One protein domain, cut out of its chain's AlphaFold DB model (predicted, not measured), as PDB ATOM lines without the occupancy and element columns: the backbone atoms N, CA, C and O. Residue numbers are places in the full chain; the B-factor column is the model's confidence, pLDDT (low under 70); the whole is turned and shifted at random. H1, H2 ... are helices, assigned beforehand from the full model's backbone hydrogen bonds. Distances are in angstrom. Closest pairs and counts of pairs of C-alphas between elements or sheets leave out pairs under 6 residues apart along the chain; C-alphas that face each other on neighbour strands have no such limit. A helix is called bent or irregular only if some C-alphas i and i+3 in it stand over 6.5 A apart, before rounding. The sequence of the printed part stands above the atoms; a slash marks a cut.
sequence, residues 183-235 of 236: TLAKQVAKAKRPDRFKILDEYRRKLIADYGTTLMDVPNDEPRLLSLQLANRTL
ATOM      1  N   THR A 183      38.375 -10.787  13.276       75.81
ATOM      2  CA  THR A 183      38.667 -11.009  11.850       75.81
ATOM      3  C   THR A 183      37.398 -11.230  11.034       75.81
ATOM      4  O   THR A 183      37.246 -10.599   9.983       75.81
ATOM      5  N   LEU A 184      36.446 -12.025  11.537       78.69
ATOM      6  CA  LEU A 184      35.171 -12.281  10.863       78.69
ATOM      7  C   LEU A 184      34.337 -11.001  10.718       78.69
ATOM      8  O   LEU A 184      33.837 -10.703   9.633       78.69
ATOM      9  N   ALA A 185      34.238 -10.193  11.778       78.94
ATOM     10  CA  ALA A 185      33.511  -8.925  11.740       78.94
ATOM     11  C   ALA A 185      34.131  -7.943  10.730       78.94
ATOM     12  O   ALA A 185      33.417  -7.295   9.960       78.94
ATOM     13  N   LYS A 186      35.467  -7.884  10.661       80.56
ATOM     14  CA  LYS A 186      36.195  -7.075   9.670       80.56
ATOM     15  C   LYS A 186      36.000  -7.589   8.240       80.56
ATOM     16  O   LYS A 186      35.900  -6.773   7.324       80.56
ATOM     17  N   GLN A 187      35.941  -8.905   8.033       80.88
ATOM     18  CA  GLN A 187      35.669  -9.508   6.723       80.88
ATOM     19  C   GLN A 187      34.247  -9.194   6.244       80.88
ATOM     20  O   GLN A 187      34.074  -8.724   5.120       80.88
ATOM     21  N   VAL A 188      33.242  -9.356   7.110       83.50
ATOM     22  CA  VAL A 188      31.838  -9.048   6.792       83.50
ATOM     23  C   VAL A 188      31.646  -7.554   6.511       83.50
ATOM     24  O   VAL A 188      30.994  -7.195   5.532       83.50
ATOM     25  N   ALA A 189      32.272  -6.667   7.289       83.62
ATOM     26  CA  ALA A 189      32.190  -5.224   7.053       83.62
ATOM     27  C   ALA A 189      32.767  -4.805   5.684       83.62
ATOM     28  O   ALA A 189      32.203  -3.934   5.016       83.62
ATOM     29  N   LYS A 190      33.863  -5.443   5.246       84.38
ATOM     30  CA  LYS A 190      34.532  -5.171   3.960       84.38
ATOM     31  C   LYS A 190      33.854  -5.834   2.754       84.38
ATOM     32  O   LYS A 190      34.072  -5.392   1.627       84.38
ATOM     33  N   ALA A 191      33.056  -6.877   2.965       83.81
ATOM     34  CA  ALA A 191      32.385  -7.605   1.894       83.81
ATOM     35  C   ALA A 191      31.187  -6.832   1.313       83.81
ATOM     36  O   ALA A 191      30.524  -6.039   1.997       83.81
ATOM     37  N   LYS A 192      30.874  -7.094   0.037       83.50
ATOM     38  CA  LYS A 192      29.671  -6.566  -0.621       83.50
ATOM     39  C   LYS A 192      28.424  -7.206  -0.008       83.50
ATOM     40  O   LYS A 192      28.454  -8.355   0.414       83.50
ATOM     41  N   ARG A 193      27.305  -6.473   0.008       77.00
ATOM     42  CA  ARG A 193      26.037  -6.882   0.646       77.00
ATOM     43  C   ARG A 193      25.591  -8.339   0.377       77.00
ATOM     44  O   ARG A 193      25.218  -8.978   1.357       77.00
ATOM     45  N   PRO A 194      25.632  -8.887  -0.858       80.44
ATOM     46  CA  PRO A 194      25.257 -10.288  -1.088       80.44
ATOM     47  C   PRO A 194      26.229 -11.291  -0.442       80.44
ATOM     48  O   PRO A 194      25.802 -12.328   0.058       80.44
ATOM     49  N   ASP A 195      27.518 -10.959  -0.378       83.06
ATOM     50  CA  ASP A 195      28.564 -11.853   0.129       83.06
ATOM     51  C   ASP A 195      28.624 -11.873   1.662       83.06
ATOM     52  O   ASP A 195      29.057 -12.858   2.254       83.06
ATOM     53  N   ARG A 196      28.134 -10.816   2.326       83.62
ATOM     54  CA  ARG A 196      28.086 -10.722   3.798       83.62
ATOM     55  C   ARG A 196      27.325 -11.883   4.432       83.62
ATOM     56  O   ARG A 196      27.815 -12.504   5.371       83.62
ATOM     57  N   PHE A 197      26.138 -12.177   3.904       84.19
ATOM     58  CA  PHE A 197      25.300 -13.268   4.404       84.19
ATOM     59  C   PHE A 197      25.915 -14.636   4.113       84.19
ATOM     60  O   PHE A 197      25.826 -15.525   4.952       84.19
ATOM     61  N   LYS A 198      26.592 -14.787   2.968       86.62
ATOM     62  CA  LYS A 198      27.280 -16.028   2.600       86.62
ATOM     63  C   LYS A 198      28.442 -16.338   3.549       86.62
ATOM     64  O   LYS A 198      28.531 -17.455   4.043       86.62
ATOM     65  N   ILE A 199      29.270 -15.338   3.866       83.06
ATOM     66  CA  ILE A 199      30.391 -15.469   4.815       83.06
ATOM     67  C   ILE A 199      29.883 -15.899   6.199       83.06
ATOM     68  O   ILE A 199      30.449 -16.796   6.822       83.06
ATOM     69  N   LEU A 200      28.798 -15.281   6.672       83.25
ATOM     70  CA  LEU A 200      28.202 -15.612   7.967       83.25
ATOM     71  C   LEU A 200      27.572 -17.007   7.987       83.25
ATOM     72  O   LEU A 200      27.732 -17.721   8.975       83.25
ATOM     73  N   ASP A 201      26.880 -17.406   6.918       83.62
ATOM     74  CA  ASP A 201      26.255 -18.729   6.834       83.62
ATOM     75  C   ASP A 201      27.307 -19.848   6.762       83.62
ATOM     76  O   ASP A 201      27.200 -20.844   7.475       83.62
ATOM     77  N   GLU A 202      28.381 -19.663   5.987       85.38
ATOM     78  CA  GLU A 202      29.500 -20.613   5.935       85.38
ATOM     79  C   GLU A 202      30.196 -20.756   7.294       85.38
ATOM     80  O   GLU A 202      30.472 -21.874   7.736       85.38
ATOM     81  N   TYR A 203      30.445 -19.638   7.984       85.25
ATOM     82  CA  TYR A 203      31.049 -19.653   9.315       85.25
ATOM     83  C   TYR A 203      30.138 -20.341  10.340       85.25
ATOM     84  O   TYR A 203      30.592 -21.185  11.113       85.25
ATOM     85  N   ARG A 204      28.833 -20.046  10.305       82.56
ATOM     86  CA  ARG A 204      27.820 -20.680  11.156       82.56
ATOM     87  C   ARG A 204      27.757 -22.191  10.941       82.56
ATOM     88  O   ARG A 204      27.706 -22.923  11.922       82.56
ATOM     89  N   ARG A 205      27.752 -22.667   9.694       82.19
ATOM     90  CA  ARG A 205      27.696 -24.110   9.396       82.19
ATOM     91  C   ARG A 205      28.920 -24.851   9.917       82.19
ATOM     92  O   ARG A 205      28.761 -25.920  10.491       82.19
ATOM     93  N   LYS A 206      30.116 -24.273   9.756       83.50
ATOM     94  CA  LYS A 206      31.357 -24.838  10.312       83.50
ATOM     95  C   LYS A 206      31.308 -24.899  11.834       83.50
ATOM     96  O   LYS A 206      31.646 -25.923  12.404       83.50
ATOM     97  N   LEU A 207      30.838 -23.827  12.471       81.56
ATOM     98  CA  LEU A 207      30.691 -23.789  13.921       81.56
ATOM     99  C   LEU A 207      29.708 -24.859  14.411       81.56
ATOM    100  O   LEU A 207      30.018 -25.573  15.346       81.56
ATOM    101  N   ILE A 208      28.551 -25.007  13.767       80.00
ATOM    102  CA  ILE A 208      27.568 -26.031  14.144       80.00
ATOM    103  C   ILE A 208      28.141 -27.442  13.962       80.00
ATOM    104  O   ILE A 208      27.971 -28.266  14.854       80.00
ATOM    105  N   ALA A 209      28.843 -27.708  12.857       84.12
ATOM    106  CA  ALA A 209      29.392 -29.031  12.553       84.12
ATOM    107  C   ALA A 209      30.342 -29.571  13.637       84.12
ATOM    108  O   ALA A 209      30.431 -30.784  13.807       84.12
ATOM    109  N   ASP A 210      31.009 -28.683  14.379       77.12
ATOM    110  CA  ASP A 210      31.951 -29.059  15.434       77.12
ATOM    111  C   ASP A 210      31.270 -29.403  16.776       77.12
ATOM    112  O   ASP A 210      31.883 -30.084  17.596       77.12
ATOM    113  N   TYR A 211      30.026 -28.959  17.017       77.69
ATOM    114  CA  TYR A 211      29.355 -29.115  18.324       77.69
ATOM    115  C   TYR A 211      27.998 -29.831  18.268       77.69
ATOM    116  O   TYR A 211      27.567 -30.379  19.279       77.69
ATOM    117  N   GLY A 212      27.312 -29.869  17.121       77.19
ATOM    118  CA  GLY A 212      26.010 -30.526  17.028       77.19
ATOM    119  C   GLY A 212      25.232 -30.220  15.752       77.19
ATOM    120  O   GLY A 212      25.763 -30.205  14.645       77.19
ATOM    121  N   THR A 213      23.926 -30.024  15.904       74.81
ATOM    122  CA  THR A 213      22.992 -29.811  14.784       74.81
ATOM    123  C   THR A 213      22.500 -28.374  14.695       74.81
ATOM    124  O   THR A 213      22.071 -27.918  13.632       74.81
ATOM    125  N   THR A 214      22.591 -27.628  15.795       79.12
ATOM    126  CA  THR A 214      22.127 -26.249  15.894       79.12
ATOM    127  C   THR A 214      23.142 -25.359  16.609       79.12
ATOM    128  O   THR A 214      24.042 -25.821  17.298       79.12
ATOM    129  N   LEU A 215      22.973 -24.039  16.479       72.56
ATOM    130  CA  LEU A 215      23.762 -23.056  17.237       72.56
ATOM    131  C   LEU A 215      23.546 -23.155  18.755       72.56
ATOM    132  O   LEU A 215      24.367 -22.628  19.494       72.56
ATOM    133  N   MET A 216      22.454 -23.782  19.205       77.38
ATOM    134  CA  MET A 216      22.173 -23.976  20.632       77.38
ATOM    135  C   MET A 216      23.046 -25.069  21.249       77.38
ATOM    136  O   MET A 216      23.200 -25.100  22.466       77.38
ATOM    137  N   ASP A 217      23.621 -25.934  20.413       71.88
ATOM    138  CA  ASP A 217      24.534 -26.994  20.840       71.88
ATOM    139  C   ASP A 217      25.958 -26.449  21.066       71.88
ATOM    140  O   ASP A 217      26.802 -27.125  21.646       71.88
ATOM    141  N   VAL A 218      26.233 -25.215  20.620       74.62
ATOM    142  CA  VAL A 218      27.532 -24.555  20.778       74.62
ATOM    143  C   VAL A 218      27.634 -23.969  22.195       74.62
ATOM    144  O   VAL A 218      26.786 -23.154  22.571       74.62
ATOM    145  N   PRO A 219      28.668 -24.328  22.980       73.25
ATOM    146  CA  PRO A 219      28.898 -23.764  24.307       73.25
ATOM    147  C   PRO A 219      28.986 -22.232  24.286       73.25
ATOM    148  O   PRO A 219      29.550 -21.635  23.370       73.25
ATOM    149  N   ASN A 220      28.433 -21.572  25.307       69.88
ATOM    150  CA  ASN A 220      28.379 -20.101  25.366       69.88
ATOM    151  C   ASN A 220      29.756 -19.441  25.531       69.88
ATOM    152  O   ASN A 220      29.915 -18.263  25.220       69.88
ATOM    153  N   ASP A 221      30.722 -20.185  26.053       71.44
ATOM    154  CA  ASP A 221      32.117 -19.798  26.212       71.44
ATOM    155  C   ASP A 221      32.953 -20.030  24.940       71.44
ATOM    156  O   ASP A 221      34.113 -19.624  24.904       71.44
ATOM    157  N   GLU A 222      32.376 -20.610  23.876       73.31
ATOM    158  CA  GLU A 222      33.068 -20.841  22.607       73.31
ATOM    159  C   GLU A 222      33.444 -19.508  21.926       73.31
ATOM    160  O   GLU A 222      32.564 -18.756  21.480       73.31
ATOM    161  N   PRO A 223      34.744 -19.211  21.741       69.19
ATOM    162  CA  PRO A 223      35.191 -17.928  21.193       69.19
ATOM    163  C   PRO A 223      34.640 -17.637  19.792       69.19
ATOM    164  O   PRO A 223      34.321 -16.493  19.460       69.19
ATOM    165  N   ARG A 224      34.462 -18.675  18.968       74.62
ATOM    166  CA  ARG A 224      33.915 -18.549  17.608       74.62
ATOM    167  C   ARG A 224      32.443 -18.130  17.599       74.62
ATOM    168  O   ARG A 224      32.008 -17.433  16.678       74.62
ATOM    169  N   LEU A 225      31.676 -18.486  18.633       79.75
ATOM    170  CA  LEU A 225      30.294 -18.029  18.792       79.75
ATOM    171  C   LEU A 225      30.251 -16.513  19.031       79.75
ATOM    172  O   LEU A 225      29.437 -15.813  18.422       79.75
ATOM    173  N   LEU A 226      31.178 -15.991  19.838       77.50
ATOM    174  CA  LEU A 226      31.333 -14.556  20.078       77.50
ATOM    175  C   LEU A 226      31.753 -13.811  18.798       77.50
ATOM    176  O   LEU A 226      31.149 -12.792  18.457       77.50
ATOM    177  N   SER A 227      32.706 -14.349  18.028       74.94
ATOM    178  CA  SER A 227      33.091 -13.798  16.716       74.94
ATOM    179  C   SER A 227      31.909 -13.728  15.741       74.94
ATOM    180  O   SER A 227      31.736 -12.721  15.046       74.94
ATOM    181  N   LEU A 228      31.040 -14.748  15.718       81.56
ATOM    182  CA  LEU A 228      29.820 -14.755  14.905       81.56
ATOM    183  C   LEU A 228      28.813 -13.687  15.364       81.56
ATOM    184  O   LEU A 228      28.221 -12.988  14.536       81.56
ATOM    185  N   GLN A 229      28.629 -13.512  16.676       80.00
ATOM    186  CA  GLN A 229      27.763 -12.467  17.234       80.00
ATOM    187  C   GLN A 229      28.269 -11.059  16.889       80.00
ATOM    188  O   GLN A 229      27.480 -10.201  16.483       80.00
ATOM    189  N   LEU A 230      29.580 -10.823  16.997       79.81
ATOM    190  CA  LEU A 230      30.212  -9.559  16.615       79.81
ATOM    191  C   LEU A 230      30.052  -9.281  15.118       79.81
ATOM    192  O   LEU A 230      29.679  -8.172  14.735       79.81
ATOM    193  N   ALA A 231      30.241 -10.291  14.271       80.38
ATOM    194  CA  ALA A 231      30.082 -10.142  12.831       80.38
ATOM    195  C   ALA A 231      28.627  -9.832  12.432       80.38
ATOM    196  O   ALA A 231      28.394  -8.925  11.630       80.38
ATOM    197  N   ASN A 232      27.638 -10.473  13.063       79.69
ATOM    198  CA  ASN A 232      26.216 -10.171  12.851       79.69
ATOM    199  C   ASN A 232      25.848  -8.720  13.211       79.69
ATOM    200  O   ASN A 232      25.002  -8.116  12.552       79.69
ATOM    201  N   ARG A 233      26.509  -8.113  14.209       78.81
ATOM    202  CA  ARG A 233      26.290  -6.698  14.570       78.81
ATOM    203  C   ARG A 233      26.714  -5.723  13.464       78.81
ATOM    204  O   ARG A 233      26.216  -4.598  13.449       78.81
ATOM    205  N   THR A 234      27.587  -6.135  12.541       77.75
ATOM    206  CA  THR A 234      28.062  -5.295  11.423       77.75
ATOM    207  C   THR A 234      27.116  -5.271  10.217       77.75
ATOM    208  O   THR A 234      27.334  -4.504   9.283       77.75
ATOM    209  N   LEU A 235      26.042  -6.073  10.236       73.62
ATOM    210  CA  LEU A 235      25.020  -6.108   9.184       73.62
ATOM    211  C   LEU A 235      24.003  -4.948   9.236       73.62
ATOM    212  O   LEU A 235      23.097  -4.930   8.402       73.62
TER     213      LEU A 235
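What this domain is: This is residues 183 to 235 of the 236 residues of an uncharacterized protein of Weissella viridescens (UniProt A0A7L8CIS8). A long helix, H2, makes one side of a small elongated bundle, and two shorter helices, H1 and H3, lie nearly aligned with it and run the opposite way, H1 beside residues 195 to 200 of H2 and H3 beside residues 200 to 207. H1 and H3 overlap in part, side by side, and a long loop, residues 212 to 222, leads from the last residue of H2 back to H3. The printed part has 53 residues, with three named helices in the order H1, H2, H3 and no named strand, and its class is all helix. It is compact, with a radius of gyration of the C-alphas of 10.9 A, and spans 30 by 17 by 14 A.

Where its parts are: H1 is residues 183 to 190, 10.7 A from first to last C-alpha, and C-alpha 183 is at (38.667, -11.009, 11.850). H2 is residues 193 to 211, 28.6 A long, from C-alpha 193 at (26.037, -6.882, 0.646) to C-alpha 211 at (29.355, -29.115, 18.324). H2 is neither bent nor irregular, but only just: C-alphas 194 and 197 are 6.2 A apart. H3 is residues 223 to 233, 15.8 A long, and C-alpha 233 is at (26.290, -6.698, 14.570).

How they stand to each other: H1 and H2 form a helical hairpin. They touch at a shallow tilt of 18 degrees and run opposite ways; H2 touches H1 with residues 195 to 200 alone, and the closest C-alphas, of Val 188 and Arg 196, are 5.1 A apart. H2 and H3 form a second helical hairpin, touching at a shallow tilt of 23 degrees and running opposite ways. Here H2 touches H3 with residues 200 to 207 alone, and the closest C-alphas, of Leu 207 and Arg 224, are 7.2 A apart. H1 and H3 touch with 12 pairs of C-alphas within 8 A and run the same way at a shallow tilt of 18 degrees. Their closest C-alphas, of Ala 185 and Ala 231, are 3.8 A apart. In H1 and H3 every O i to N i+4 pair is within hydrogen-bond range; in H2 it is 12 of 15.

The domain as a whole: The two C-alphas farthest apart are those of Lys 192 and Pro 219, at 30.3 A, while the first and last printed C-alphas, of Thr 183 and Leu 235, are 14.7 A apart. The printed part has no cut. The link from H1 to H2 is tight, with 2 residues, and the link from H2 to H3 is long, with 11 residues. The mean pLDDT of the printed part is 79.3, and the model's confidence is under 70 at residues 220 and 223.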